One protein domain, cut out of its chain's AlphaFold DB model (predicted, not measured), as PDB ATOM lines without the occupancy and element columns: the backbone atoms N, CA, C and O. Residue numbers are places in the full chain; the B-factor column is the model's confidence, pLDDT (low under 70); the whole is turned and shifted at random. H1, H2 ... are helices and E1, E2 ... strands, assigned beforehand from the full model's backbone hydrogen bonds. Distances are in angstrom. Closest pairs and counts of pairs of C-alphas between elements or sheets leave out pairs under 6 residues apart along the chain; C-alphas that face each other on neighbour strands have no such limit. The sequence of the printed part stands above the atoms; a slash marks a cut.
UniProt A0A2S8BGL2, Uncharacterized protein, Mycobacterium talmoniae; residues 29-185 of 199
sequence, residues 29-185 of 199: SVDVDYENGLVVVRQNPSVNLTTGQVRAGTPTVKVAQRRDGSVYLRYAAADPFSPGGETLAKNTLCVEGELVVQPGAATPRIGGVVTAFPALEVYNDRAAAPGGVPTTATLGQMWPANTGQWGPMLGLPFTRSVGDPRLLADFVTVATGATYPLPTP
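AT A GLANCE: This is residues 29 to 185 of the 199 residues of an uncharacterized protein of Mycobacterium talmoniae (UniProt A0A2S8BGL2). A five-strand sheet, E3, E4, E5, E6 and E9, makes one layer of a loose sandwich; two separate hairpins, E1 with E2 and E7 with E8, side by side over one of its faces, make the other. The small helix H3 packs on the sheet's other face, H1 and H2 sit at one end of the sandwich, residues 128 to 133 stick out at the tip of the E7 and E8 hairpin, and the last stretch, residues 170 to 185, loops outward and comes back to E3. The printed part has 157 residues with three named helices and nine named strands, in the order E1, E2, E3, E4, H1, E5, E6, E7, E8, H2, E9, H3. The three sheets are antiparallel, the large one in the order E3, E4, E5, E6, E9, and the class is mostly strand, though under half of the residues are in named elements. The whole is compact, with a radius of gyration of the C-alphas of 17.2 A and spans of 52 by 49 by 28 A.

IN THESE COORDINATES: E1, residues 29 to 33, begins at C-alpha 29 (-0.373, -38.054, -0.560), and E2 is residues 38 to 43. E3, residues 60 to 66, is 20.8 A long, and E4, residues 71 to 77, is 19.2 A. H1 is residues 86 to 89. E5, residues 95 to 102, is 22.3 A long from C-alpha 95 at (-8.233, -29.962, 0.826), and E6, residues 109 to 115, is 19.4 A. E7, residues 120 to 126, is 19.9 A long; E8, residues 135 to 142, is 21.2 A and bends by 52 degrees at residue 139. H2 is residues 151 to 155, E9 is residues 159 to 163, and H3, residues 166 to 169, ends at C-alpha 169 (8.209, -15.700, 0.606).

HOW THE PARTS SIT: In the large sheet, E3 and E9 are the edge strands. N 62 and O 74 of the hairpin E3 and E4 are 2.8 A apart, within hydrogen-bond range, as are N 73 and O 99 of E4 and E5 at 2.8 A, N 100 and O 111 of the hairpin E5 and E6 at 2.7 A, and N 112 and O 162 of E6 and E9 at 2.9 A. The three sheets form a stack of sheets, sheets face to face in turn. The hairpin E1 and E2, with N 31 and O 40 at 2.8 A, faces the large sheet with best planes 4 degrees apart; the closest C-alphas of E2 and E3 are those of Val 41 and Val 61, 7.4 A. The hairpin E7 and E8, with N 122 and O 140 at 2.8 A, faces it with best planes 14 degrees apart; the closest C-alphas of E8 and E9 are those of Gly 140 and Gly 163, 6.7 A. E1 and E7 are near each other, with 9 pairs of C-alphas within 10 A. H3 is on the large sheet at a height of 7.5 A, and its closest C-alpha pair with E6 is Leu 167 and Gly 111, 5.3 A. H1 only grazes that sheet with residues 86 to 89, and H2 is only just not on it, with 4 pairs of C-alphas within 10 A. The one O i to N i+4 pair of H2 is within hydrogen-bond range; H1 and H3 are too short for such a pair.

THE WHOLE: The C-alphas of Thr 51 and Ala 175 are the two farthest apart, 53.0 A. The printed part has no cut. The one long link is E2 to E3, 16 residues, in which residues 46 to 47 pair antiparallel with residues 54 to 55. Residues 184 to 185 pair antiparallel with residues 62 to 63 of E3. The mean pLDDT of the printed part is 86.6, and residues 172 to 183 are under 70.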
ATOM      1  N   SER A  29      -1.805 -37.863  -0.787       94.88
ATOM      2  CA  SER A  29      -0.373 -38.054  -0.560       94.88
ATOM      3  C   SER A  29       0.434 -37.252  -1.570       94.88
ATOM      4  O   SER A  29       0.005 -37.031  -2.707       94.88
ATOM      5  N   VAL A  30       1.582 -36.772  -1.105       94.44
ATOM      6  CA  VAL A  30       2.539 -35.976  -1.864       94.44
ATOM      7  C   VAL A  30       3.918 -36.539  -1.567       94.44
ATOM      8  O   VAL A  30       4.364 -36.460  -0.426       94.44
ATOM      9  N   ASP A  31       4.598 -37.015  -2.601       93.75
ATOM     10  CA  ASP A  31       5.973 -37.491  -2.523       93.75
ATOM     11  C   ASP A  31       6.867 -36.572  -3.360       93.75
ATOM     12  O   ASP A  31       6.587 -36.316  -4.535       93.75
ATOM     13  N   VAL A  32       7.934 -36.054  -2.747       93.12
ATOM     14  CA  VAL A  32       8.977 -35.267  -3.420       93.12
ATOM     15  C   VAL A  32      10.261 -36.084  -3.394       93.12
ATOM     16  O   VAL A  32      10.915 -36.187  -2.359       93.12
ATOM     17  N   ASP A  33      10.607 -36.659  -4.538       91.44
ATOM     18  CA  ASP A  33      11.787 -37.496  -4.736       91.44
ATOM     19  C   ASP A  33      12.877 -36.656  -5.410       91.44
ATOM     20  O   ASP A  33      12.816 -36.349  -6.607       91.44
ATOM     21  N   TYR A  34      13.853 -36.225  -4.613       89.19
ATOM     22  CA  TYR A  34      14.942 -35.367  -5.077       89.19
ATOM     23  C   TYR A  34      15.940 -36.126  -5.947       89.19
ATOM     24  O   TYR A  34      16.497 -35.553  -6.884       89.19
ATOM     25  N   GLU A  35      16.161 -37.400  -5.644       87.75
ATOM     26  CA  GLU A  35      17.099 -38.277  -6.329       87.75
ATOM     27  C   GLU A  35      16.662 -38.553  -7.771       87.75
ATOM     28  O   GLU A  35      17.494 -38.535  -8.681       87.75
ATOM     29  N   ASN A  36      15.363 -38.759  -7.988       88.31
ATOM     30  CA  ASN A  36      14.783 -39.012  -9.308       88.31
ATOM     31  C   ASN A  36      14.184 -37.754  -9.959       88.31
ATOM     32  O   ASN A  36      13.798 -37.794 -11.128       88.31
ATOM     33  N   GLY A  37      14.110 -36.637  -9.230       87.19
ATOM     34  CA  GLY A  37      13.546 -35.380  -9.724       87.19
ATOM     35  C   GLY A  37      12.039 -35.460  -9.981       87.19
ATOM     36  O   GLY A  37      11.550 -34.906 -10.968       87.19
ATOM     37  N   LEU A  38      11.303 -36.170  -9.121       89.50
ATOM     38  CA  LEU A  38       9.870 -36.416  -9.273       89.50
ATOM     39  C   LEU A  38       9.066 -35.765  -8.150       89.50
ATOM     40  O   LEU A  38       9.451 -35.770  -6.985       89.50
ATOM     41  N   VAL A  39       7.891 -35.258  -8.514       90.44
ATOM     42  CA  VAL A  39       6.837 -34.923  -7.559       90.44
ATOM     43  C   VAL A  39       5.605 -35.725  -7.932       90.44
ATOM     44  O   VAL A  39       5.068 -35.575  -9.033       90.44
ATOM     45  N   VAL A  40       5.159 -36.580  -7.018       91.00
ATOM     46  CA  VAL A  40       3.976 -37.419  -7.196       91.00
ATOM     47  C   VAL A  40       2.908 -36.939  -6.234       91.00
ATOM     48  O   VAL A  40       3.150 -36.791  -5.044       91.00
ATOM     49  N   VAL A  41       1.706 -36.692  -6.752       92.31
ATOM     50  CA  VAL A  41       0.548 -36.350  -5.927       92.31
ATOM     51  C   VAL A  41      -0.584 -37.292  -6.268       92.31
ATOM     52  O   VAL A  41      -0.942 -37.462  -7.435       92.31
ATOM     53  N   ARG A  42      -1.170 -37.885  -5.234       92.50
ATOM     54  CA  ARG A  42      -2.243 -38.862  -5.357       92.50
ATOM     55  C   ARG A  42      -3.411 -38.452  -4.478       92.50
ATOM     56  O   ARG A  42      -3.236 -38.102  -3.318       92.50
ATOM     57  N   GLN A  43      -4.615 -38.542  -5.032       94.19
ATOM     58  CA  GLN A  43      -5.858 -38.502  -4.268       94.19
ATOM     59  C   GLN A  43      -6.445 -39.911  -4.244       94.19
ATOM     60  O   GLN A  43      -6.667 -40.507  -5.300       94.19
ATOM     61  N   ASN A  44      -6.702 -40.445  -3.053       94.62
ATOM     62  CA  ASN A  44      -7.348 -41.747  -2.934       94.62
ATOM     63  C   ASN A  44      -8.863 -41.660  -3.148       94.62
ATOM     64  O   ASN A  44      -9.462 -40.601  -2.919       94.62
ATOM     65  N   PRO A  45      -9.497 -42.759  -3.602       94.38
ATOM     66  CA  PRO A  45     -10.932 -42.784  -3.835       94.38
ATOM     67  C   PRO A  45     -11.737 -42.419  -2.587       94.38
ATOM     68  O   PRO A  45     -11.422 -42.842  -1.476       94.38
ATOM     69  N   SER A  46     -12.819 -41.674  -2.785       94.06
ATOM     70  CA  SER A  46     -13.874 -41.540  -1.788       94.06
ATOM     71  C   SER A  46     -14.782 -42.761  -1.834       94.06
ATOM     72  O   SER A  46     -15.138 -43.232  -2.917       94.06
ATOM     73  N   VAL A  47     -15.174 -43.239  -0.656       93.62
ATOM     74  CA  VAL A  47     -16.158 -44.306  -0.475       93.62
ATOM     75  C   VAL A  47     -17.319 -43.727   0.314       93.62
ATOM     76  O   VAL A  47     -17.151 -43.387   1.483       93.62
ATOM     77  N   ASN A  48     -18.477 -43.628  -0.324       91.25
ATOM     78  CA  ASN A  48     -19.703 -43.153   0.293       91.25
ATOM     79  C   ASN A  48     -20.330 -44.290   1.112       91.25
ATOM     80  O   ASN A  48     -20.736 -45.312   0.555       91.25
ATOM     81  N   LEU A  49     -20.406 -44.119   2.430       89.31
ATOM     82  CA  LEU A  49     -20.892 -45.130   3.370       89.31
ATOM     83  C   LEU A  49     -22.412 -45.315   3.308       89.31
ATOM     84  O   LEU A  49     -22.902 -46.395   3.624       89.31
ATOM     85  N   THR A  50     -23.151 -44.299   2.859       86.88
ATOM     86  CA  THR A  50     -24.613 -44.347   2.712       86.88
ATOM     87  C   THR A  50     -25.028 -45.112   1.459       86.88
ATOM     88  O   THR A  50     -25.971 -45.899   1.486       86.88
ATOM     89  N   THR A  51     -24.338 -44.881   0.337       89.12
ATOM     90  CA  THR A  51     -24.715 -45.447  -0.975       89.12
ATOM     91  C   THR A  51     -23.849 -46.626  -1.416       89.12
ATOM     92  O   THR A  51     -24.207 -47.318  -2.368       89.12
ATOM     93  N   GLY A  52     -22.700 -46.844  -0.772       90.88
ATOM     94  CA  GLY A  52     -21.692 -47.830  -1.173       90.88
ATOM     95  C   GLY A  52     -20.910 -47.451  -2.437       90.88
ATOM     96  O   GLY A  52     -20.125 -48.254  -2.939       90.88
ATOM     97  N   GLN A  53     -21.127 -46.253  -2.991       93.69
ATOM     98  CA  GLN A  53     -20.454 -45.817  -4.211       93.69
ATOM     99  C   GLN A  53     -18.992 -45.450  -3.955       93.69
ATOM    100  O   GLN A  53     -18.643 -44.874  -2.926       93.69
ATOM    101  N   VAL A  54     -18.148 -45.713  -4.954       94.62
ATOM    102  CA  VAL A  54     -16.726 -45.365  -4.939       94.62
ATOM    103  C   VAL A  54     -16.412 -44.467  -6.124       94.62
ATOM    104  O   VAL A  54     -16.782 -44.779  -7.258       94.62
ATOM    105  N   ARG A  55     -15.727 -43.349  -5.877       93.94
ATOM    106  CA  ARG A  55     -15.281 -42.425  -6.929       93.94
ATOM    107  C   ARG A  55     -13.881 -41.912  -6.629       93.94
ATOM    108  O   ARG A  55     -13.590 -41.508  -5.507       93.94
ATOM    109  N   ALA A  56     -13.027 -41.903  -7.644       91.62
ATOM    110  CA  ALA A  56     -11.721 -41.261  -7.581       91.62
ATOM    111  C   ALA A  56     -11.831 -39.815  -8.077       91.62
ATOM    112  O   ALA A  56     -12.451 -39.568  -9.113       91.62
ATOM    113  N   GLY A  57     -11.247 -38.882  -7.327       89.88
ATOM    114  CA  GLY A  57     -11.001 -37.523  -7.802       89.88
ATOM    115  C   GLY A  57      -9.616 -37.403  -8.435       89.88
ATOM    116  O   GLY A  57      -8.803 -38.325  -8.362       89.88
ATOM    117  N   THR A  58      -9.344 -36.266  -9.062       91.12
ATOM    118  CA  THR A  58      -8.050 -35.946  -9.679       91.12
ATOM    119  C   THR A  58      -7.497 -34.665  -9.066       91.12
ATOM    120  O   THR A  58      -8.008 -33.594  -9.382       91.12
ATOM    121  N   PRO A  59      -6.441 -34.697  -8.241       92.56
ATOM    122  CA  PRO A  59      -5.935 -33.482  -7.616       92.56
ATOM    123  C   PRO A  59      -5.431 -32.494  -8.678       92.56
ATOM    124  O   PRO A  59      -4.855 -32.880  -9.695       92.56
ATOM    125  N   THR A  60      -5.631 -31.198  -8.449       91.31
ATOM    126  CA  THR A  60      -4.938 -30.157  -9.217       91.31
ATOM    127  C   THR A  60      -3.617 -29.860  -8.543       91.31
ATOM    128  O   THR A  60      -3.596 -29.638  -7.335       91.31
ATOM    129  N   VAL A  61      -2.536 -29.832  -9.316       90.25
ATOM    130  CA  VAL A  61      -1.174 -29.712  -8.791       90.25
ATOM    131  C   VAL A  61      -0.393 -28.704  -9.611       90.25
ATOM    132  O   VAL A  61      -0.566 -28.616 -10.828       90.25
ATOM    133  N   LYS A  62       0.450 -27.941  -8.925       88.44
ATOM    134  CA  LYS A  62       1.305 -26.891  -9.460       88.44
ATOM    135  C   LYS A  62       2.669 -26.998  -8.792       88.44
ATOM    136  O   LYS A  62       2.738 -26.905  -7.571       88.44
ATOM    137  N   VAL A  63       3.726 -27.183  -9.580       89.12
ATOM    138  CA  VAL A  63       5.092 -27.384  -9.064       89.12
ATOM    139  C   VAL A  63       6.062 -26.386  -9.682       89.12
ATOM    140  O   VAL A  63       5.973 -26.082 -10.872       89.12
ATOM    141  N   ALA A  64       7.006 -25.894  -8.883       87.19
ATOM    142  CA  ALA A  64       8.151 -25.119  -9.347       87.19
ATOM    143  C   ALA A  64       9.386 -25.444  -8.507       87.19
ATOM    144  O   ALA A  64       9.260 -25.770  -7.329       87.19
ATOM    145  N   GLN A  65      10.576 -25.318  -9.088       88.25
ATOM    146  CA  GLN A  65      11.826 -25.574  -8.373       88.25
ATOM    147  C   GLN A  65      12.776 -24.382  -8.489       88.25
ATOM    148  O   GLN A  65      12.962 -23.823  -9.571       88.25
ATOM    149  N   ARG A  66      13.389 -23.983  -7.373       86.69
ATOM    150  CA  ARG A  66      14.452 -22.969  -7.332       86.69
ATOM    151  C   ARG A  66      15.816 -23.597  -7.577       86.69
ATOM    152  O   ARG A  66      16.031 -24.790  -7.386       86.69
ATOM    153  N   ARG A  67      16.782 -22.766  -7.966       85.19
ATOM    154  CA  ARG A  67      18.172 -23.198  -8.204       85.19
ATOM    155  C   ARG A  67      18.876 -23.755  -6.969       85.19
ATOM    156  O   ARG A  67      19.811 -24.529  -7.122       85.19
ATOM    157  N   ASP A  68      18.438 -23.368  -5.774       86.81
ATOM    158  CA  ASP A  68      18.929 -23.927  -4.510       86.81
ATOM    159  C   ASP A  68      18.337 -25.314  -4.193       86.81
ATOM    160  O   ASP A  68      18.584 -25.872  -3.127       86.81
ATOM    161  N   GLY A  69      17.559 -25.870  -5.125       89.12
ATOM    162  CA  GLY A  69      16.898 -27.159  -5.014       89.12
ATOM    163  C   GLY A  69      15.511 -27.076  -4.389       89.12
ATOM    164  O   GLY A  69      14.762 -28.029  -4.548       89.12
ATOM    165  N   SER A  70      15.123 -25.969  -3.745       91.75
ATOM    166  CA  SER A  70      13.820 -25.869  -3.074       91.75
ATOM    167  C   SER A  70      12.671 -26.135  -4.043       91.75
ATOM    168  O   SER A  70      12.625 -25.554  -5.130       91.75
ATOM    169  N   VAL A  71      11.723 -26.972  -3.633       92.06
ATOM    170  CA  VAL A  71      10.532 -27.321  -4.409       92.06
ATOM    171  C   VAL A  71       9.319 -26.646  -3.793       92.06
ATOM    172  O   VAL A  71       8.992 -26.874  -2.630       92.06
ATOM    173  N   TYR A  72       8.641 -25.832  -4.594       91.56
ATOM    174  CA  TYR A  72       7.317 -25.304  -4.312       91.56
ATOM    175  C   TYR A  72       6.255 -26.231  -4.892       91.56
ATOM    176  O   TYR A  72       6.340 -26.646  -6.051       91.56
ATOM    177  N   LEU A  73       5.221 -26.487  -4.100       91.38
ATOM    178  CA  LEU A  73       4.055 -27.264  -4.468       91.38
ATOM    179  C   LEU A  73       2.795 -26.537  -4.018       91.38
ATOM    180  O   LEU A  73       2.634 -26.215  -2.843       91.38
ATOM    181  N   ARG A  74       1.841 -26.403  -4.933       91.88
ATOM    182  CA  ARG A  74       0.451 -26.135  -4.589       91.88
ATOM    183  C   ARG A  74      -0.426 -27.272  -5.075       91.88
ATOM    184  O   ARG A  74      -0.362 -27.639  -6.248       91.88
ATOM    185  N   TYR A  75      -1.260 -27.802  -4.193       93.12
ATOM    186  CA  TYR A  75      -2.230 -28.835  -4.532       93.12
ATOM    187  C   TYR A  75      -3.627 -28.454  -4.051       93.12
ATOM    188  O   TYR A  75      -3.777 -27.737  -3.067       93.12
ATOM    189  N   ALA A  76      -4.643 -28.961  -4.743       94.62
ATOM    190  CA  ALA A  76      -6.020 -28.960  -4.272       94.62
ATOM    191  C   ALA A  76      -6.712 -30.262  -4.688       94.62
ATOM    192  O   ALA A  76      -6.643 -30.687  -5.845       94.62
ATOM    193  N   ALA A  77      -7.375 -30.893  -3.731       95.25
ATOM    194  CA  ALA A  77      -8.075 -32.158  -3.865       95.25
ATOM    195  C   ALA A  77      -9.466 -32.007  -3.256       95.25
ATOM    196  O   ALA A  77      -9.623 -31.447  -2.173       95.25
ATOM    197  N   ALA A  78     -10.488 -32.502  -3.943       94.44
ATOM    198  CA  ALA A  78     -11.856 -32.397  -3.460       94.44
ATOM    199  C   ALA A  78     -12.567 -33.736  -3.565       94.44
ATOM    200  O   ALA A  78     -12.273 -34.548  -4.443       94.44
ATOM    201  N   ASP A  79     -13.514 -33.961  -2.663       92.62
ATOM    202  CA  ASP A  79     -14.328 -35.161  -2.702       92.62
ATOM    203  C   ASP A  79     -15.217 -35.149  -3.964       92.62
ATOM    204  O   ASP A  79     -16.003 -34.212  -4.135       92.62
ATOM    205  N   PRO A  80     -15.132 -36.159  -4.853       92.50
ATOM    206  CA  PRO A  80     -15.969 -36.233  -6.050       92.50
ATOM    207  C   PRO A  80     -17.473 -36.328  -5.765       92.50
ATOM    208  O   PRO A  80     -18.268 -36.075  -6.679       92.50
ATOM    209  N   PHE A  81     -17.867 -36.684  -4.540       91.56
ATOM    210  CA  PHE A  81     -19.257 -36.683  -4.085       91.56
ATOM    211  C   PHE A  81     -19.743 -35.328  -3.549       91.56
ATOM    212  O   PHE A  81     -20.938 -35.158  -3.337       91.56
ATOM    213  N   SER A  82     -18.859 -34.334  -3.415       89.38
ATOM    214  CA  SER A  82     -19.243 -32.992  -2.961       89.38
ATOM    215  C   SER A  82     -20.406 -32.415  -3.785       89.38
ATOM    216  O   SER A  82     -20.463 -32.639  -5.001       89.38
ATOM    217  N   PRO A  83     -21.302 -31.609  -3.183       84.38
ATOM    218  CA  PRO A  83     -22.375 -30.935  -3.909       84.38
ATOM    219  C   PRO A  83     -21.859 -30.143  -5.117       84.38
ATOM    220  O   PRO A  83     -20.950 -29.326  -5.001       84.38
ATOM    221  N   GLY A  84     -22.433 -30.396  -6.296       85.81
ATOM    222  CA  GLY A  84     -21.977 -29.795  -7.559       85.81
ATOM    223  C   GLY A  84     -20.705 -30.419  -8.154       85.81
ATOM    224  O   GLY A  84     -20.251 -29.991  -9.215       85.81
ATOM    225  N   GLY A  85     -20.171 -31.467  -7.526       88.88
ATOM    226  CA  GLY A  85     -19.040 -32.255  -7.996       88.88
ATOM    227  C   GLY A  85     -17.671 -31.664  -7.661       88.88
ATOM    228  O   GLY A  85     -17.526 -30.534  -7.195       88.88
ATOM    229  N   GLU A  86     -16.639 -32.455  -7.956       91.69
ATOM    230  CA  GLU A  86     -15.239 -32.152  -7.640       91.69
ATOM    231  C   GLU A  86     -14.776 -30.779  -8.155       91.69
ATOM    232  O   GLU A  86     -14.086 -30.048  -7.447       91.69
ATOM    233  N   THR A  87     -15.157 -30.409  -9.381       91.25
ATOM    234  CA  THR A  87     -14.739 -29.142  -9.999       91.25
ATOM    235  C   THR A  87     -15.243 -27.932  -9.219       91.25
ATOM    236  O   THR A  87     -14.490 -26.981  -9.019       91.25
ATOM    237  N   LEU A  88     -16.497 -27.951  -8.757       90.25
ATOM    238  CA  LEU A  88     -17.033 -26.859  -7.946       90.25
ATOM    239  C   LEU A  88     -16.405 -26.860  -6.548       90.25
ATOM    240  O   LEU A  88     -16.028 -25.805  -6.037       90.25
ATOM    241  N   ALA A  89     -16.239 -28.043  -5.960       91.00
ATOM    242  CA  ALA A  89     -15.659 -28.205  -4.633       91.00
ATOM    243  C   ALA A  89     -14.218 -27.675  -4.555       91.00
ATOM    244  O   ALA A  89     -13.896 -26.928  -3.637       91.00
ATOM    245  N   LYS A  90     -13.380 -27.915  -5.572       91.81
ATOM    246  CA  LYS A  90     -12.024 -27.327  -5.665       91.81
ATOM    247  C   LYS A  90     -11.978 -25.801  -5.656       91.81
ATOM    248  O   LYS A  90     -10.935 -25.239  -5.351       91.81
ATOM    249  N   ASN A  91     -13.075 -25.134  -6.005       87.56
ATOM    250  CA  ASN A  91     -13.168 -23.674  -5.995       87.56
ATOM    251  C   ASN A  91     -13.863 -23.126  -4.736       87.56
ATOM    252  O   ASN A  91     -14.069 -21.919  -4.641       87.56
ATOM    253  N   THR A  92     -14.284 -23.989  -3.806       88.31
ATOM    254  CA  THR A  92     -15.113 -23.599  -2.653       88.31
ATOM    255  C   THR A  92     -14.659 -24.258  -1.353       88.31
ATOM    256  O   THR A  92     -14.215 -23.567  -0.443       88.31
ATOM    257  N   LEU A  93     -14.763 -25.585  -1.256       88.12
ATOM    258  CA  LEU A  93     -14.428 -26.394  -0.086       88.12
ATOM    259  C   LEU A  93     -13.605 -27.598  -0.543       88.12
ATOM    260  O   LEU A  93     -14.144 -28.594  -1.031       88.12
ATOM    261  N   CYS A  94     -12.290 -27.508  -0.394       92.56
ATOM    262  CA  CYS A  94     -11.374 -28.566  -0.796       92.56
ATOM    263  C   CYS A  94     -10.214 -28.676   0.182       92.56
ATOM    264  O   CYS A  94      -9.993 -27.779   0.986       92.56
ATOM    265  N   VAL A  95      -9.497 -29.792   0.119       93.94
ATOM    266  CA  VAL A  95      -8.233 -29.962   0.826       93.94
ATOM    267  C   VAL A  95      -7.151 -29.369  -0.055       93.94
ATOM    268  O   VAL A  95      -6.851 -29.912  -1.120       93.94
ATOM    269  N   GLU A  96      -6.569 -28.262   0.379       94.00
ATOM    270  CA  GLU A  96      -5.507 -27.587  -0.355       94.00
ATOM    271  C   GLU A  96      -4.296 -27.303   0.524       94.00
ATOM    272  O   GLU A  96      -4.370 -27.235   1.754       94.00
ATOM    273  N   GLY A  97      -3.160 -27.153  -0.140       92.50
ATOM    274  CA  GLY A  97      -1.916 -26.787   0.500       92.50
ATOM    275  C   GLY A  97      -0.997 -26.064  -0.461       92.50
ATOM    276  O   GLY A  97      -0.937 -26.380  -1.649       92.50
ATOM    277  N   GLU A  98      -0.282 -25.093   0.085       92.44
ATOM    278  CA  GLU A  98       0.810 -24.380  -0.549       92.44
ATOM    279  C   GLU A  98       2.048 -24.577   0.325       92.44
ATOM    280  O   GLU A  98       2.125 -24.073   1.447       92.44
ATOM    281  N   LEU A  99       2.980 -25.390  -0.162       93.12
ATOM    282  CA  LEU A  99       4.104 -25.914   0.597       93.12
ATOM    283  C   LEU A  99       5.409 -25.683  -0.160       93.12
ATOM    284  O   LEU A  99       5.471 -25.778  -1.383       93.12
ATOM    285  N   VAL A 100       6.471 -25.446   0.596       93.25
ATOM    286  CA  VAL A 100       7.851 -25.453   0.129       93.25
ATOM    287  C   VAL A 100       8.605 -26.505   0.914       93.25
ATOM    288  O   VAL A 100       8.603 -26.497   2.148       93.25
ATOM    289  N   VAL A 101       9.281 -27.384   0.185       94.25
ATOM    290  CA  VAL A 101      10.278 -28.300   0.725       94.25
ATOM    291  C   VAL A 101      11.633 -27.764   0.297       94.25
ATOM    292  O   VAL A 101      11.926 -27.683  -0.891       94.25
ATOM    293  N   GLN A 102      12.454 -27.363   1.259       93.75
ATOM    294  CA  GLN A 102      13.820 -26.925   1.010       93.75
ATOM    295  C   GLN A 102      14.778 -28.057   1.400       93.75
ATOM    296  O   GLN A 102      14.746 -28.497   2.558       93.75
ATOM    297  N   PRO A 103      15.640 -28.532   0.483       91.31
ATOM    298  CA  PRO A 103      16.632 -29.540   0.819       91.31
ATOM    299  C   PRO A 103      17.624 -28.990   1.852       91.31
ATOM    300  O   PRO A 103      17.941 -27.802   1.882       91.31
ATOM    301  N   GLY A 104      18.125 -29.865   2.722       84.25
ATOM    302  CA  GLY A 104      19.082 -29.505   3.766       84.25
ATOM    303  C   GLY A 104      20.034 -30.656   4.065       84.25
ATOM    304  O   GLY A 104      19.674 -31.821   3.909       84.25
ATOM    305  N   ALA A 105      21.248 -30.327   4.520       74.06
ATOM    306  CA  ALA A 105      22.329 -31.300   4.709       74.06
ATOM    307  C   ALA A 105      21.977 -32.440   5.685       74.06
ATOM    308  O   ALA A 105      22.388 -33.574   5.476       74.06
ATOM    309  N   ALA A 106      21.205 -32.144   6.739       74.50
ATOM    310  CA  ALA A 106      20.820 -33.120   7.764       74.50
ATOM    311  C   ALA A 106      19.314 -33.393   7.811       74.50
ATOM    312  O   ALA A 106      18.904 -34.514   8.074       74.50
ATOM    313  N   THR A 107      18.457 -32.423   7.506       84.88
ATOM    314  CA  THR A 107      17.003 -32.602   7.373       84.88
ATOM    315  C   THR A 107      16.481 -31.563   6.389       84.88
ATOM    316  O   THR A 107      16.978 -30.431   6.417       84.88
ATOM    317  N   PRO A 108      15.523 -31.904   5.514       92.12
ATOM    318  CA  PRO A 108      14.812 -30.886   4.767       92.12
ATOM    319  C   PRO A 108      14.048 -29.978   5.734       92.12
ATOM    320  O   PRO A 108      13.669 -30.377   6.843       92.12
ATOM    321  N   ARG A 109      13.827 -28.743   5.297       92.69
ATOM    322  CA  ARG A 109      12.915 -27.808   5.952       92.69
ATOM    323  C   ARG A 109      11.614 -27.794   5.172       92.69
ATOM    324  O   ARG A 109      11.633 -27.801   3.944       92.69
ATOM    325  N   ILE A 110      10.501 -27.736   5.888       93.69
ATOM    326  CA  ILE A 110       9.188 -27.510   5.295       93.69
ATOM    327  C   ILE A 110       8.634 -26.170   5.761       93.69
ATOM    328  O   ILE A 110       8.907 -25.725   6.878       93.69
ATOM    329  N   GLY A 111       7.874 -25.521   4.890       93.19
ATOM    330  CA  GLY A 111       7.219 -24.257   5.166       93.19
ATOM    331  C   GLY A 111       6.001 -24.085   4.288       93.19
ATOM    332  O   GLY A 111       6.064 -24.383   3.099       93.19
ATOM    333  N   GLY A 112       4.891 -23.619   4.843       91.88
ATOM    334  CA  GLY A 112       3.707 -23.407   4.034       91.88
ATOM    335  C   GLY A 112       2.427 -23.176   4.808       91.88
ATOM    336  O   GLY A 112       2.435 -22.893   6.009       91.88
ATOM    337  N   VAL A 113       1.320 -23.302   4.086       93.31
ATOM    338  CA  VAL A 113      -0.041 -23.147   4.589       93.31
ATOM    339  C   VAL A 113      -0.905 -24.257   3.993       93.31
ATOM    340  O   VAL A 113      -0.863 -24.499   2.791       93.31
ATOM    341  N   VAL A 114      -1.687 -24.934   4.828       94.69
ATOM    342  CA  VAL A 114      -2.621 -25.997   4.418       94.69
ATOM    343  C   VAL A 114      -4.001 -25.738   5.001       94.69
ATOM    344  O   VAL A 114      -4.128 -24.989   5.972       94.69
ATOM    345  N   THR A 115      -5.037 -26.372   4.465       95.00
ATOM    346  CA  THR A 115      -6.366 -26.354   5.091       95.00
ATOM    347  C   THR A 115      -6.327 -26.946   6.497       95.00
ATOM    348  O   THR A 115      -5.580 -27.878   6.781       95.00
ATOM    349  N   ALA A 116      -7.146 -26.423   7.410       95.12
ATOM    350  CA  ALA A 116      -7.174 -26.845   8.816       95.12
ATOM    351  C   ALA A 116      -7.844 -28.221   9.039       95.12
ATOM    352  O   ALA A 116      -8.032 -28.649  10.181       95.12
ATOM    353  N   PHE A 117      -8.234 -28.879   7.948       94.38
ATOM    354  CA  PHE A 117      -8.800 -30.217   7.879       94.38
ATOM    355  C   PHE A 117      -8.428 -30.841   6.520       94.38
ATOM    356  O   PHE A 117      -8.412 -30.111   5.521       94.38
ATOM    357  N   PRO A 118      -8.182 -32.162   6.430       93.94
ATOM    358  CA  PRO A 118      -8.096 -33.155   7.509       93.94
ATOM    359  C   PRO A 118      -6.765 -33.049   8.281       93.94
ATOM    360  O   PRO A 118      -6.122 -32.002   8.272       93.94
ATOM    361  N   ALA A 119      -6.370 -34.112   8.988       95.56
ATOM    362  CA  ALA A 119      -5.034 -34.206   9.569       95.56
ATOM    363  C   ALA A 119      -3.948 -34.181   8.480       95.56
ATOM    364  O   ALA A 119      -4.149 -34.699   7.382       95.56
ATOM    365  N   LEU A 120      -2.795 -33.607   8.818       95.81
ATOM    366  CA  LEU A 120      -1.585 -33.595   7.999       95.81
ATOM    367  C   LEU A 120      -0.451 -34.258   8.776       95.81
ATOM    368  O   LEU A 120      -0.251 -33.972   9.955       95.81
ATOM    369  N   GLU A 121       0.346 -35.059   8.087       96.06
ATOM    370  CA  GLU A 121       1.640 -35.535   8.560       96.06
ATOM    371  C   GLU A 121       2.670 -35.409   7.441       96.06
ATOM    372  O   GLU A 121       2.345 -35.561   6.265       96.06
ATOM    373  N   VAL A 122       3.898 -35.073   7.813       95.44
ATOM    374  CA  VAL A 122       5.006 -34.854   6.890       95.44
ATOM    375  C   VAL A 122       6.229 -35.547   7.456       95.44
ATOM    376  O   VAL A 122       6.652 -35.262   8.584       95.44
ATOM    377  N   TYR A 123       6.814 -36.416   6.645       94.94
ATOM    378  CA  TYR A 123       7.999 -37.185   6.982       94.94
ATOM    379  C   TYR A 123       9.104 -36.953   5.954       94.94
ATOM    380  O   TYR A 123       8.869 -36.478   4.846       94.94
ATOM    381  N   ASN A 124      10.326 -37.265   6.361       93.25
ATOM    382  CA  ASN A 124      11.496 -37.334   5.508       93.25
ATOM    383  C   ASN A 124      12.065 -38.745   5.599       93.25
ATOM    384  O   ASN A 124      12.670 -39.099   6.618       93.25
ATOM    385  N   ASP A 125      11.879 -39.511   4.533       90.38
ATOM    386  CA  ASP A 125      12.473 -40.827   4.374       90.38
ATOM    387  C   ASP A 125      13.849 -40.701   3.741       90.38
ATOM    388  O   ASP A 125      14.046 -40.005   2.747       90.38
ATOM    389  N   ARG A 126      14.825 -41.393   4.322       85.44
ATOM    390  CA  ARG A 126      16.155 -41.515   3.739       85.44
ATOM    391  C   ARG A 126      16.516 -42.959   3.521       85.44
ATOM    392  O   ARG A 126      16.479 -43.774   4.449       85.44
ATOM    393  N   ALA A 127      16.951 -43.227   2.296       80.62
ATOM    394  CA  ALA A 127      17.647 -44.454   1.982       80.62
ATOM    395  C   ALA A 127      18.888 -44.577   2.873       80.62
ATOM    396  O   ALA A 127      19.600 -43.605   3.146       80.62
ATOM    397  N   ALA A 128      19.144 -45.794   3.332       75.19
ATOM    398  CA  ALA A 128      20.363 -46.079   4.052       75.19
ATOM    399  C   ALA A 128      21.576 -46.009   3.119       75.19
ATOM    400  O   ALA A 128      21.502 -46.406   1.954       75.19
ATOM    401  N   ALA A 129      22.729 -45.622   3.668       76.50
ATOM    402  CA  ALA A 129      24.002 -46.001   3.064       76.50
ATOM    403  C   ALA A 129      24.079 -47.543   2.934       76.50
ATOM    404  O   ALA A 129      23.420 -48.242   3.711       76.50
ATOM    405  N   PRO A 130      24.869 -48.101   1.997       79.25
ATOM    406  CA  PRO A 130      24.967 -49.549   1.815       79.25
ATOM    407  C   PRO A 130      25.226 -50.292   3.137       79.25
ATOM    408  O   PRO A 130      26.226 -50.043   3.808       79.25
ATOM    409  N   GLY A 131      24.311 -51.192   3.516       73.88
ATOM    410  CA  GLY A 131      24.363 -51.961   4.770       73.88
ATOM    411  C   GLY A 131      23.742 -51.283   6.002       73.88
ATOM    412  O   GLY A 131      23.734 -51.884   7.074       73.88
ATOM    413  N   GLY A 132      23.222 -50.061   5.876       76.50
ATOM    414  CA  GLY A 132      22.486 -49.370   6.935       76.50
ATOM    415  C   GLY A 132      20.978 -49.655   6.923       76.50
ATOM    416  O   GLY A 132      20.452 -50.320   6.031       76.50
ATOM    417  N   VAL A 133      20.273 -49.096   7.908       80.44
ATOM    418  CA  VAL A 133      18.808 -49.165   8.023       80.44
ATOM    419  C   VAL A 133      18.201 -47.850   7.518       80.44
ATOM    420  O   VAL A 133      18.711 -46.793   7.898       80.44
ATOM    421  N   PRO A 134      17.161 -47.878   6.658       84.81
ATOM    422  CA  PRO A 134      16.447 -46.671   6.254       84.81
ATOM    423  C   PRO A 134      15.926 -45.905   7.469       84.81
ATOM    424  O   PRO A 134      15.573 -46.505   8.487       84.81
ATOM    425  N   THR A 135      15.870 -44.583   7.371       87.62
ATOM    426  CA  THR A 135      15.416 -43.737   8.480       87.62
ATOM    427  C   THR A 135      14.272 -42.846   8.044       87.62
ATOM    428  O   THR A 135      14.385 -42.192   7.010       87.62
ATOM    429  N   THR A 136      13.248 -42.745   8.886       91.50
ATOM    430  CA  THR A 136      12.111 -41.840   8.705       91.50
ATOM    431  C   THR A 136      12.125 -40.801   9.816       91.50
ATOM    432  O   THR A 136      12.130 -41.147  10.999       91.50
ATOM    433  N   ALA A 137      12.152 -39.520   9.452       91.25
ATOM    434  CA  ALA A 137      12.115 -38.409  10.399       91.25
ATOM    435  C   ALA A 137      10.819 -37.605  10.254       91.25
ATOM    436  O   ALA A 137      10.473 -37.175   9.158       91.25
ATOM    437  N   THR A 138      10.123 -37.348  11.362       93.38
ATOM    438  CA  THR A 138       8.936 -36.480  11.379       93.38
ATOM    439  C   THR A 138       9.330 -35.016  11.226       93.38
ATOM    440  O   THR A 138      10.089 -34.489  12.038       93.38
ATOM    441  N   LEU A 139       8.782 -34.345  10.211       92.56
ATOM    442  CA  LEU A 139       9.004 -32.919   9.950       92.56
ATOM    443  C   LEU A 139       7.865 -32.039  10.471       92.56
ATOM    444  O   LEU A 139       8.087 -30.891  10.849       92.56
ATOM    445  N   GLY A 140       6.637 -32.557  10.466       91.44
ATOM    446  CA  GLY A 140       5.467 -31.804  10.890       91.44
ATOM    447  C   GLY A 140       4.224 -32.672  10.966       91.44
ATOM    448  O   GLY A 140       4.045 -33.596  10.180       91.44
ATOM    449  N   GLN A 141       3.362 -32.362  11.926       94.62
ATOM    450  CA  GLN A 141       2.087 -33.035  12.138       94.62
ATOM    451  C   GLN A 141       1.051 -32.000  12.571       94.62
ATOM    452  O   GLN A 141       1.350 -31.085  13.343       94.62
ATOM    453  N   MET A 142      -0.173 -32.133  12.076       93.56
ATOM    454  CA  MET A 142      -1.294 -31.268  12.423       93.56
ATOM    455  C   MET A 142      -2.558 -32.108  12.524       93.56
ATOM    456  O   MET A 142      -2.930 -32.811  11.589       93.56
ATOM    457  N   TRP A 143      -3.201 -32.047  13.687       94.62
ATOM    458  CA  TRP A 143      -4.483 -32.698  13.926       94.62
ATOM    459  C   TRP A 143      -5.606 -31.658  13.813       94.62
ATOM    460  O   TRP A 143      -5.456 -30.549  14.352       94.62
ATOM    461  N   PRO A 144      -6.724 -31.968  13.136       93.44
ATOM    462  CA  PRO A 144      -7.831 -31.035  13.021       93.44
ATOM    463  C   PRO A 144      -8.496 -30.839  14.387       93.44
ATOM    464  O   PRO A 144      -8.559 -31.752  15.210       93.44
ATOM    465  N   ALA A 145      -9.031 -29.641  14.625       90.19
ATOM    466  CA  ALA A 145      -9.713 -29.329  15.886       90.19
ATOM    467  C   ALA A 145     -11.037 -30.095  16.055       90.19
ATOM    468  O   ALA A 145     -11.480 -30.320  17.178       90.19
ATOM    469  N   ASN A 146     -11.669 -30.486  14.946       89.00
ATOM    470  CA  ASN A 146     -12.897 -31.265  14.938       89.00
ATOM    471  C   ASN A 146     -12.739 -32.460  13.990       89.00
ATOM    472  O   ASN A 146     -12.544 -32.280  12.789       89.00
ATOM    473  N   THR A 147     -12.818 -33.668  14.545       87.56
ATOM    474  CA  THR A 147     -12.733 -34.945  13.820       87.56
ATOM    475  C   THR A 147     -14.093 -35.611  13.606       87.56
ATOM    476  O   THR A 147     -14.151 -36.713  13.073       87.56
ATOM    477  N   GLY A 148     -15.187 -34.992  14.063       85.50
ATOM    478  CA  GLY A 148     -16.541 -35.504  13.864       85.50
ATOM    479  C   GLY A 148     -17.060 -35.249  12.447       85.50
ATOM    480  O   GLY A 148     -16.382 -34.646  11.618       85.50
ATOM    481  N   GLN A 149     -18.310 -35.640  12.191       82.50
ATOM    482  CA  GLN A 149     -18.968 -35.506  10.877       82.50
ATOM    483  C   GLN A 149     -18.976 -34.068  10.316       82.50
ATOM    484  O   GLN A 149     -18.985 -33.859   9.109       82.50
ATOM    485  N   TRP A 150     -18.930 -33.059  11.192       85.81
ATOM    486  CA  TRP A 150     -18.891 -31.640  10.813       85.81
ATOM    487  C   TRP A 150     -17.473 -31.084  10.637       85.81
ATOM    488  O   TRP A 150     -17.318 -29.914  10.283       85.81
ATOM    489  N   GLY A 151     -16.443 -31.898  10.880       90.25
ATOM    490  CA  GLY A 151     -15.034 -31.530  10.743       90.25
ATOM    491  C   GLY A 151     -14.704 -30.848   9.412       90.25
ATOM    492  O   GLY A 151     -14.146 -29.750   9.448       90.25
ATOM    493  N   PRO A 152     -15.119 -31.400   8.253       90.06
ATOM    494  CA  PRO A 152     -14.899 -30.754   6.961       90.06
ATOM    495  C   PRO A 152     -15.501 -29.343   6.881       90.06
ATOM    496  O   PRO A 152     -14.810 -28.399   6.511       90.06
ATOM    497  N   MET A 153     -16.761 -29.161   7.288       89.00
ATOM    498  CA  MET A 153     -17.450 -27.864   7.210       89.00
ATOM    499  C   MET A 153     -16.807 -26.802   8.112       89.00
ATOM    500  O   MET A 153     -16.782 -25.624   7.767       89.00
ATOM    501  N   LEU A 154     -16.280 -27.216   9.266       90.69
ATOM    502  CA  LEU A 154     -15.665 -26.320  10.246       90.69
ATOM    503  C   LEU A 154     -14.164 -26.105  10.020       90.69
ATOM    504  O   LEU A 154     -13.586 -25.233  10.663       90.69
ATOM    505  N   GLY A 155     -13.531 -26.901   9.158       91.88
ATOM    506  CA  GLY A 155     -12.083 -26.896   8.967       91.88
ATOM    507  C   GLY A 155     -11.620 -26.515   7.563       91.88
ATOM    508  O   GLY A 155     -10.643 -25.783   7.450       91.88
ATOM    509  N   LEU A 156     -12.312 -26.952   6.504       92.88
ATOM    510  CA  LEU A 156     -11.927 -26.659   5.114       92.88
ATOM    511  C   LEU A 156     -11.911 -25.157   4.767       92.88
ATOM    512  O   LEU A 156     -11.016 -24.758   4.029       92.88
ATOM    513  N   PRO A 157     -12.814 -24.298   5.293       92.94
ATOM    514  CA  PRO A 157     -12.755 -22.855   5.027       92.94
ATOM    515  C   PRO A 157     -11.553 -22.132   5.652       92.94
ATOM    516  O   PRO A 157     -11.336 -20.955   5.373       92.94
ATOM    517  N   PHE A 158     -10.815 -22.792   6.548       93.88
ATOM    518  CA  PHE A 158      -9.724 -22.190   7.304       93.88
ATOM    519  C   PHE A 158      -8.403 -22.865   6.972       93.88
ATOM    520  O   PHE A 158      -8.350 -24.025   6.570       93.88
ATOM    521  N   THR A 159      -7.310 -22.151   7.215       94.06
ATOM    522  CA  THR A 159      -5.962 -22.657   6.977       94.06
ATOM    523  C   THR A 159      -5.102 -22.609   8.234       94.06
ATOM    524  O   THR A 159      -5.421 -21.940   9.221       94.06
ATOM    525  N   ARG A 160      -4.003 -23.362   8.213       92.44
ATOM    526  CA  ARG A 160      -2.964 -23.375   9.241       92.44
ATOM    527  C   ARG A 160      -1.590 -23.363   8.600       92.44
ATOM    528  O   ARG A 160      -1.360 -24.026   7.591       92.44
ATOM    529  N   SER A 161      -0.670 -22.629   9.216       92.19
ATOM    530  CA  SER A 161       0.739 -22.670   8.838       92.19
ATOM    531  C   SER A 161       1.369 -24.009   9.220       92.19
ATOM    532  O   SER A 161       1.041 -24.589  10.256       92.19
ATOM    533  N   VAL A 162       2.311 -24.462   8.400       90.88
ATOM    534  CA  VAL A 162       3.126 -25.660   8.625       90.88
ATOM    535  C   VAL A 162       4.588 -25.262   8.499       90.88
ATOM    536  O   VAL A 162       4.962 -24.593   7.538       90.88
ATOM    537  N   GLY A 163       5.416 -25.676   9.458       90.44
ATOM    538  CA  GLY A 163       6.853 -25.407   9.434       90.44
ATOM    539  C   GLY A 163       7.197 -23.912   9.423       90.44
ATOM    540  O   GLY A 163       6.584 -23.132  10.153       90.44
ATOM    541  N   ASP A 164       8.195 -23.513   8.628       90.00
ATOM    542  CA  ASP A 164       8.632 -22.116   8.520       90.00
ATOM    543  C   ASP A 164       7.908 -21.372   7.382       90.00
ATOM    544  O   ASP A 164       8.268 -21.536   6.213       90.00
ATOM    545  N   PRO A 165       6.929 -20.498   7.680       80.75
ATOM    546  CA  PRO A 165       6.156 -19.802   6.652       80.75
ATOM    547  C   PRO A 165       7.002 -18.851   5.792       80.75
ATOM    548  O   PRO A 165       6.557 -18.452   4.717       80.75
ATOM    549  N   ARG A 166       8.225 -18.495   6.219       84.62
ATOM    550  CA  ARG A 166       9.124 -17.630   5.438       84.62
ATOM    551  C   ARG A 166       9.576 -18.276   4.131       84.62
ATOM    552  O   ARG A 166       9.851 -17.550   3.185       84.62
ATOM    553  N   LEU A 167       9.582 -19.608   4.047       88.00
ATOM    554  CA  LEU A 167       9.984 -20.322   2.831       88.00
ATOM    555  C   LEU A 167       9.067 -20.039   1.638       88.00
ATOM    556  O   LEU A 167       9.526 -20.061   0.500       88.00
ATOM    557  N   LEU A 168       7.788 -19.726   1.877       85.94
ATOM    558  CA  LEU A 168       6.888 -19.296   0.804       85.94
ATOM    559  C   LEU A 168       7.305 -17.946   0.217       85.94
ATOM    560  O   LEU A 168       7.208 -17.749  -0.992       85.94
ATOM    561  N   ALA A 169       7.795 -17.027   1.053       80.38
ATOM    562  CA  ALA A 169       8.209 -15.700   0.606       80.38
ATOM    563  C   ALA A 169       9.413 -15.760  -0.348       80.38
ATOM    564  O   ALA A 169       9.518 -14.923  -1.239       80.38
ATOM    565  N   ASP A 170      10.261 -16.786  -0.234       78.12
ATOM    566  CA  ASP A 170      11.400 -16.992  -1.137       78.12
ATOM    567  C   ASP A 170      10.974 -17.319  -2.582       78.12
ATOM    568  O   ASP A 170      11.767 -17.180  -3.514       78.12
ATOM    569  N   PHE A 171       9.714 -17.716  -2.787       75.38
ATOM    570  CA  PHE A 171       9.100 -17.915  -4.105       75.38
ATOM    571  C   PHE A 171       8.290 -16.694  -4.584       75.38
ATOM    572  O   PHE A 171       7.752 -16.711  -5.692       75.38
ATOM    573  N   VAL A 172       8.227 -15.618  -3.788       63.16
ATOM    574  CA  VAL A 172       7.492 -14.377  -4.079       63.16
ATOM    575  C   VAL A 172       8.488 -13.220  -4.215       63.16
ATOM    576  O   VAL A 172       8.876 -12.585  -3.239       63.16
ATOM    577  N   THR A 173       8.918 -12.893  -5.438       50.84
ATOM    578  CA  THR A 173       9.787 -11.723  -5.668       50.84
ATOM    579  C   THR A 173       8.964 -10.436  -5.799       50.84
ATOM    580  O   THR A 173       8.167 -10.273  -6.723       50.84
ATOM    581  N   VAL A 174       9.172  -9.481  -4.882       45.19
ATOM    582  CA  VAL A 174       8.588  -8.129  -4.937       45.19
ATOM    583  C   VAL A 174       9.587  -7.157  -5.568       45.19
ATOM    584  O   VAL A 174      10.393  -6.539  -4.882       45.19
ATOM    585  N   ALA A 175       9.502  -6.988  -6.884       38.97
ATOM    586  CA  ALA A 175       9.812  -5.729  -7.559       38.97
ATOM    587  C   ALA A 175       9.051  -5.722  -8.895       38.97
ATOM    588  O   ALA A 175       9.361  -6.517  -9.772       38.97
ATOM    589  N   THR A 176       8.066  -4.830  -9.052       42.28
ATOM    590  CA  THR A 176       7.343  -4.482 -10.308       42.28
ATOM    591  C   THR A 176       6.125  -5.298 -10.780       42.28
ATOM    592  O   THR A 176       5.532  -4.934 -11.788       42.28
ATOM    593  N   GLY A 177       5.635  -6.282 -10.025       39.75
ATOM    594  CA  GLY A 177       4.393  -6.999 -10.360       39.75
ATOM    595  C   GLY A 177       4.610  -8.501 -10.280       39.75
ATOM    596  O   GLY A 177       5.556  -9.022 -10.861       39.75
ATOM    597  N   ALA A 178       3.785  -9.169  -9.477       40.69
ATOM    598  CA  ALA A 178       3.993 -10.536  -9.019       40.69
ATOM    599  C   ALA A 178       4.366 -11.498 -10.160       40.69
ATOM    600  O   ALA A 178       3.522 -11.885 -10.964       40.69
ATOM    601  N   THR A 179       5.633 -11.916 -10.202       42.69
ATOM    602  CA  THR A 179       6.032 -13.084 -10.988       42.69
ATOM    603  C   THR A 179       5.979 -14.269 -10.040       42.69
ATOM    604  O   THR A 179       6.963 -14.615  -9.396       42.69
ATOM    605  N   TYR A 180       4.791 -14.858  -9.898       51.06
ATOM    606  CA  TYR A 180       4.694 -16.211  -9.359       51.06
ATOM    607  C   TYR A 180       5.507 -17.128 -10.282       51.06
ATOM    608  O   TYR A 180       5.518 -16.880 -11.498       51.06
ATOM    609  N   PRO A 181       6.170 -18.185  -9.779       54.38
ATOM    610  CA  PRO A 181       6.581 -19.253 -10.681       54.38
ATOM    611  C   PRO A 181       5.372 -19.614 -11.549       54.38
ATOM    612  O   PRO A 181       4.283 -19.757 -11.003       54.38
ATOM    613  N   LEU A 182       5.521 -19.703 -12.876       58.91
ATOM    614  CA  LEU A 182       4.508 -20.339 -13.721       58.91
ATOM    615  C   LEU A 182       4.606 -21.828 -13.405       58.91
ATOM    616  O   LEU A 182       5.526 -22.477 -13.906       58.91
ATOM    617  N   PRO A 183       3.762 -22.370 -12.515       67.44
ATOM    618  CA  PRO A 183       4.002 -23.701 -12.009       67.44
ATOM    619  C   PRO A 183       3.625 -24.676 -13.111       67.44
ATOM    620  O   PRO A 183       2.620 -24.475 -13.802       67.44
ATOM    621  N   THR A 184       4.393 -25.744 -13.254       74.88
ATOM    622  CA  THR A 184       4.038 -26.803 -14.189       74.88
ATOM    623  C   THR A 184       2.779 -27.503 -13.660       74.88
ATOM    624  O   THR A 184       2.792 -27.967 -12.512       74.88
ATOM    625  N   PRO A 185       1.674 -27.547 -14.431       74.50
ATOM    626  CA  PRO A 185       0.497 -28.312 -14.047       74.50
ATOM    627  C   PRO A 185       0.786 -29.813 -14.119       74.50
ATOM    628  O   PRO A 185       1.711 -30.238 -14.806       74.50
TER     629      PRO A 185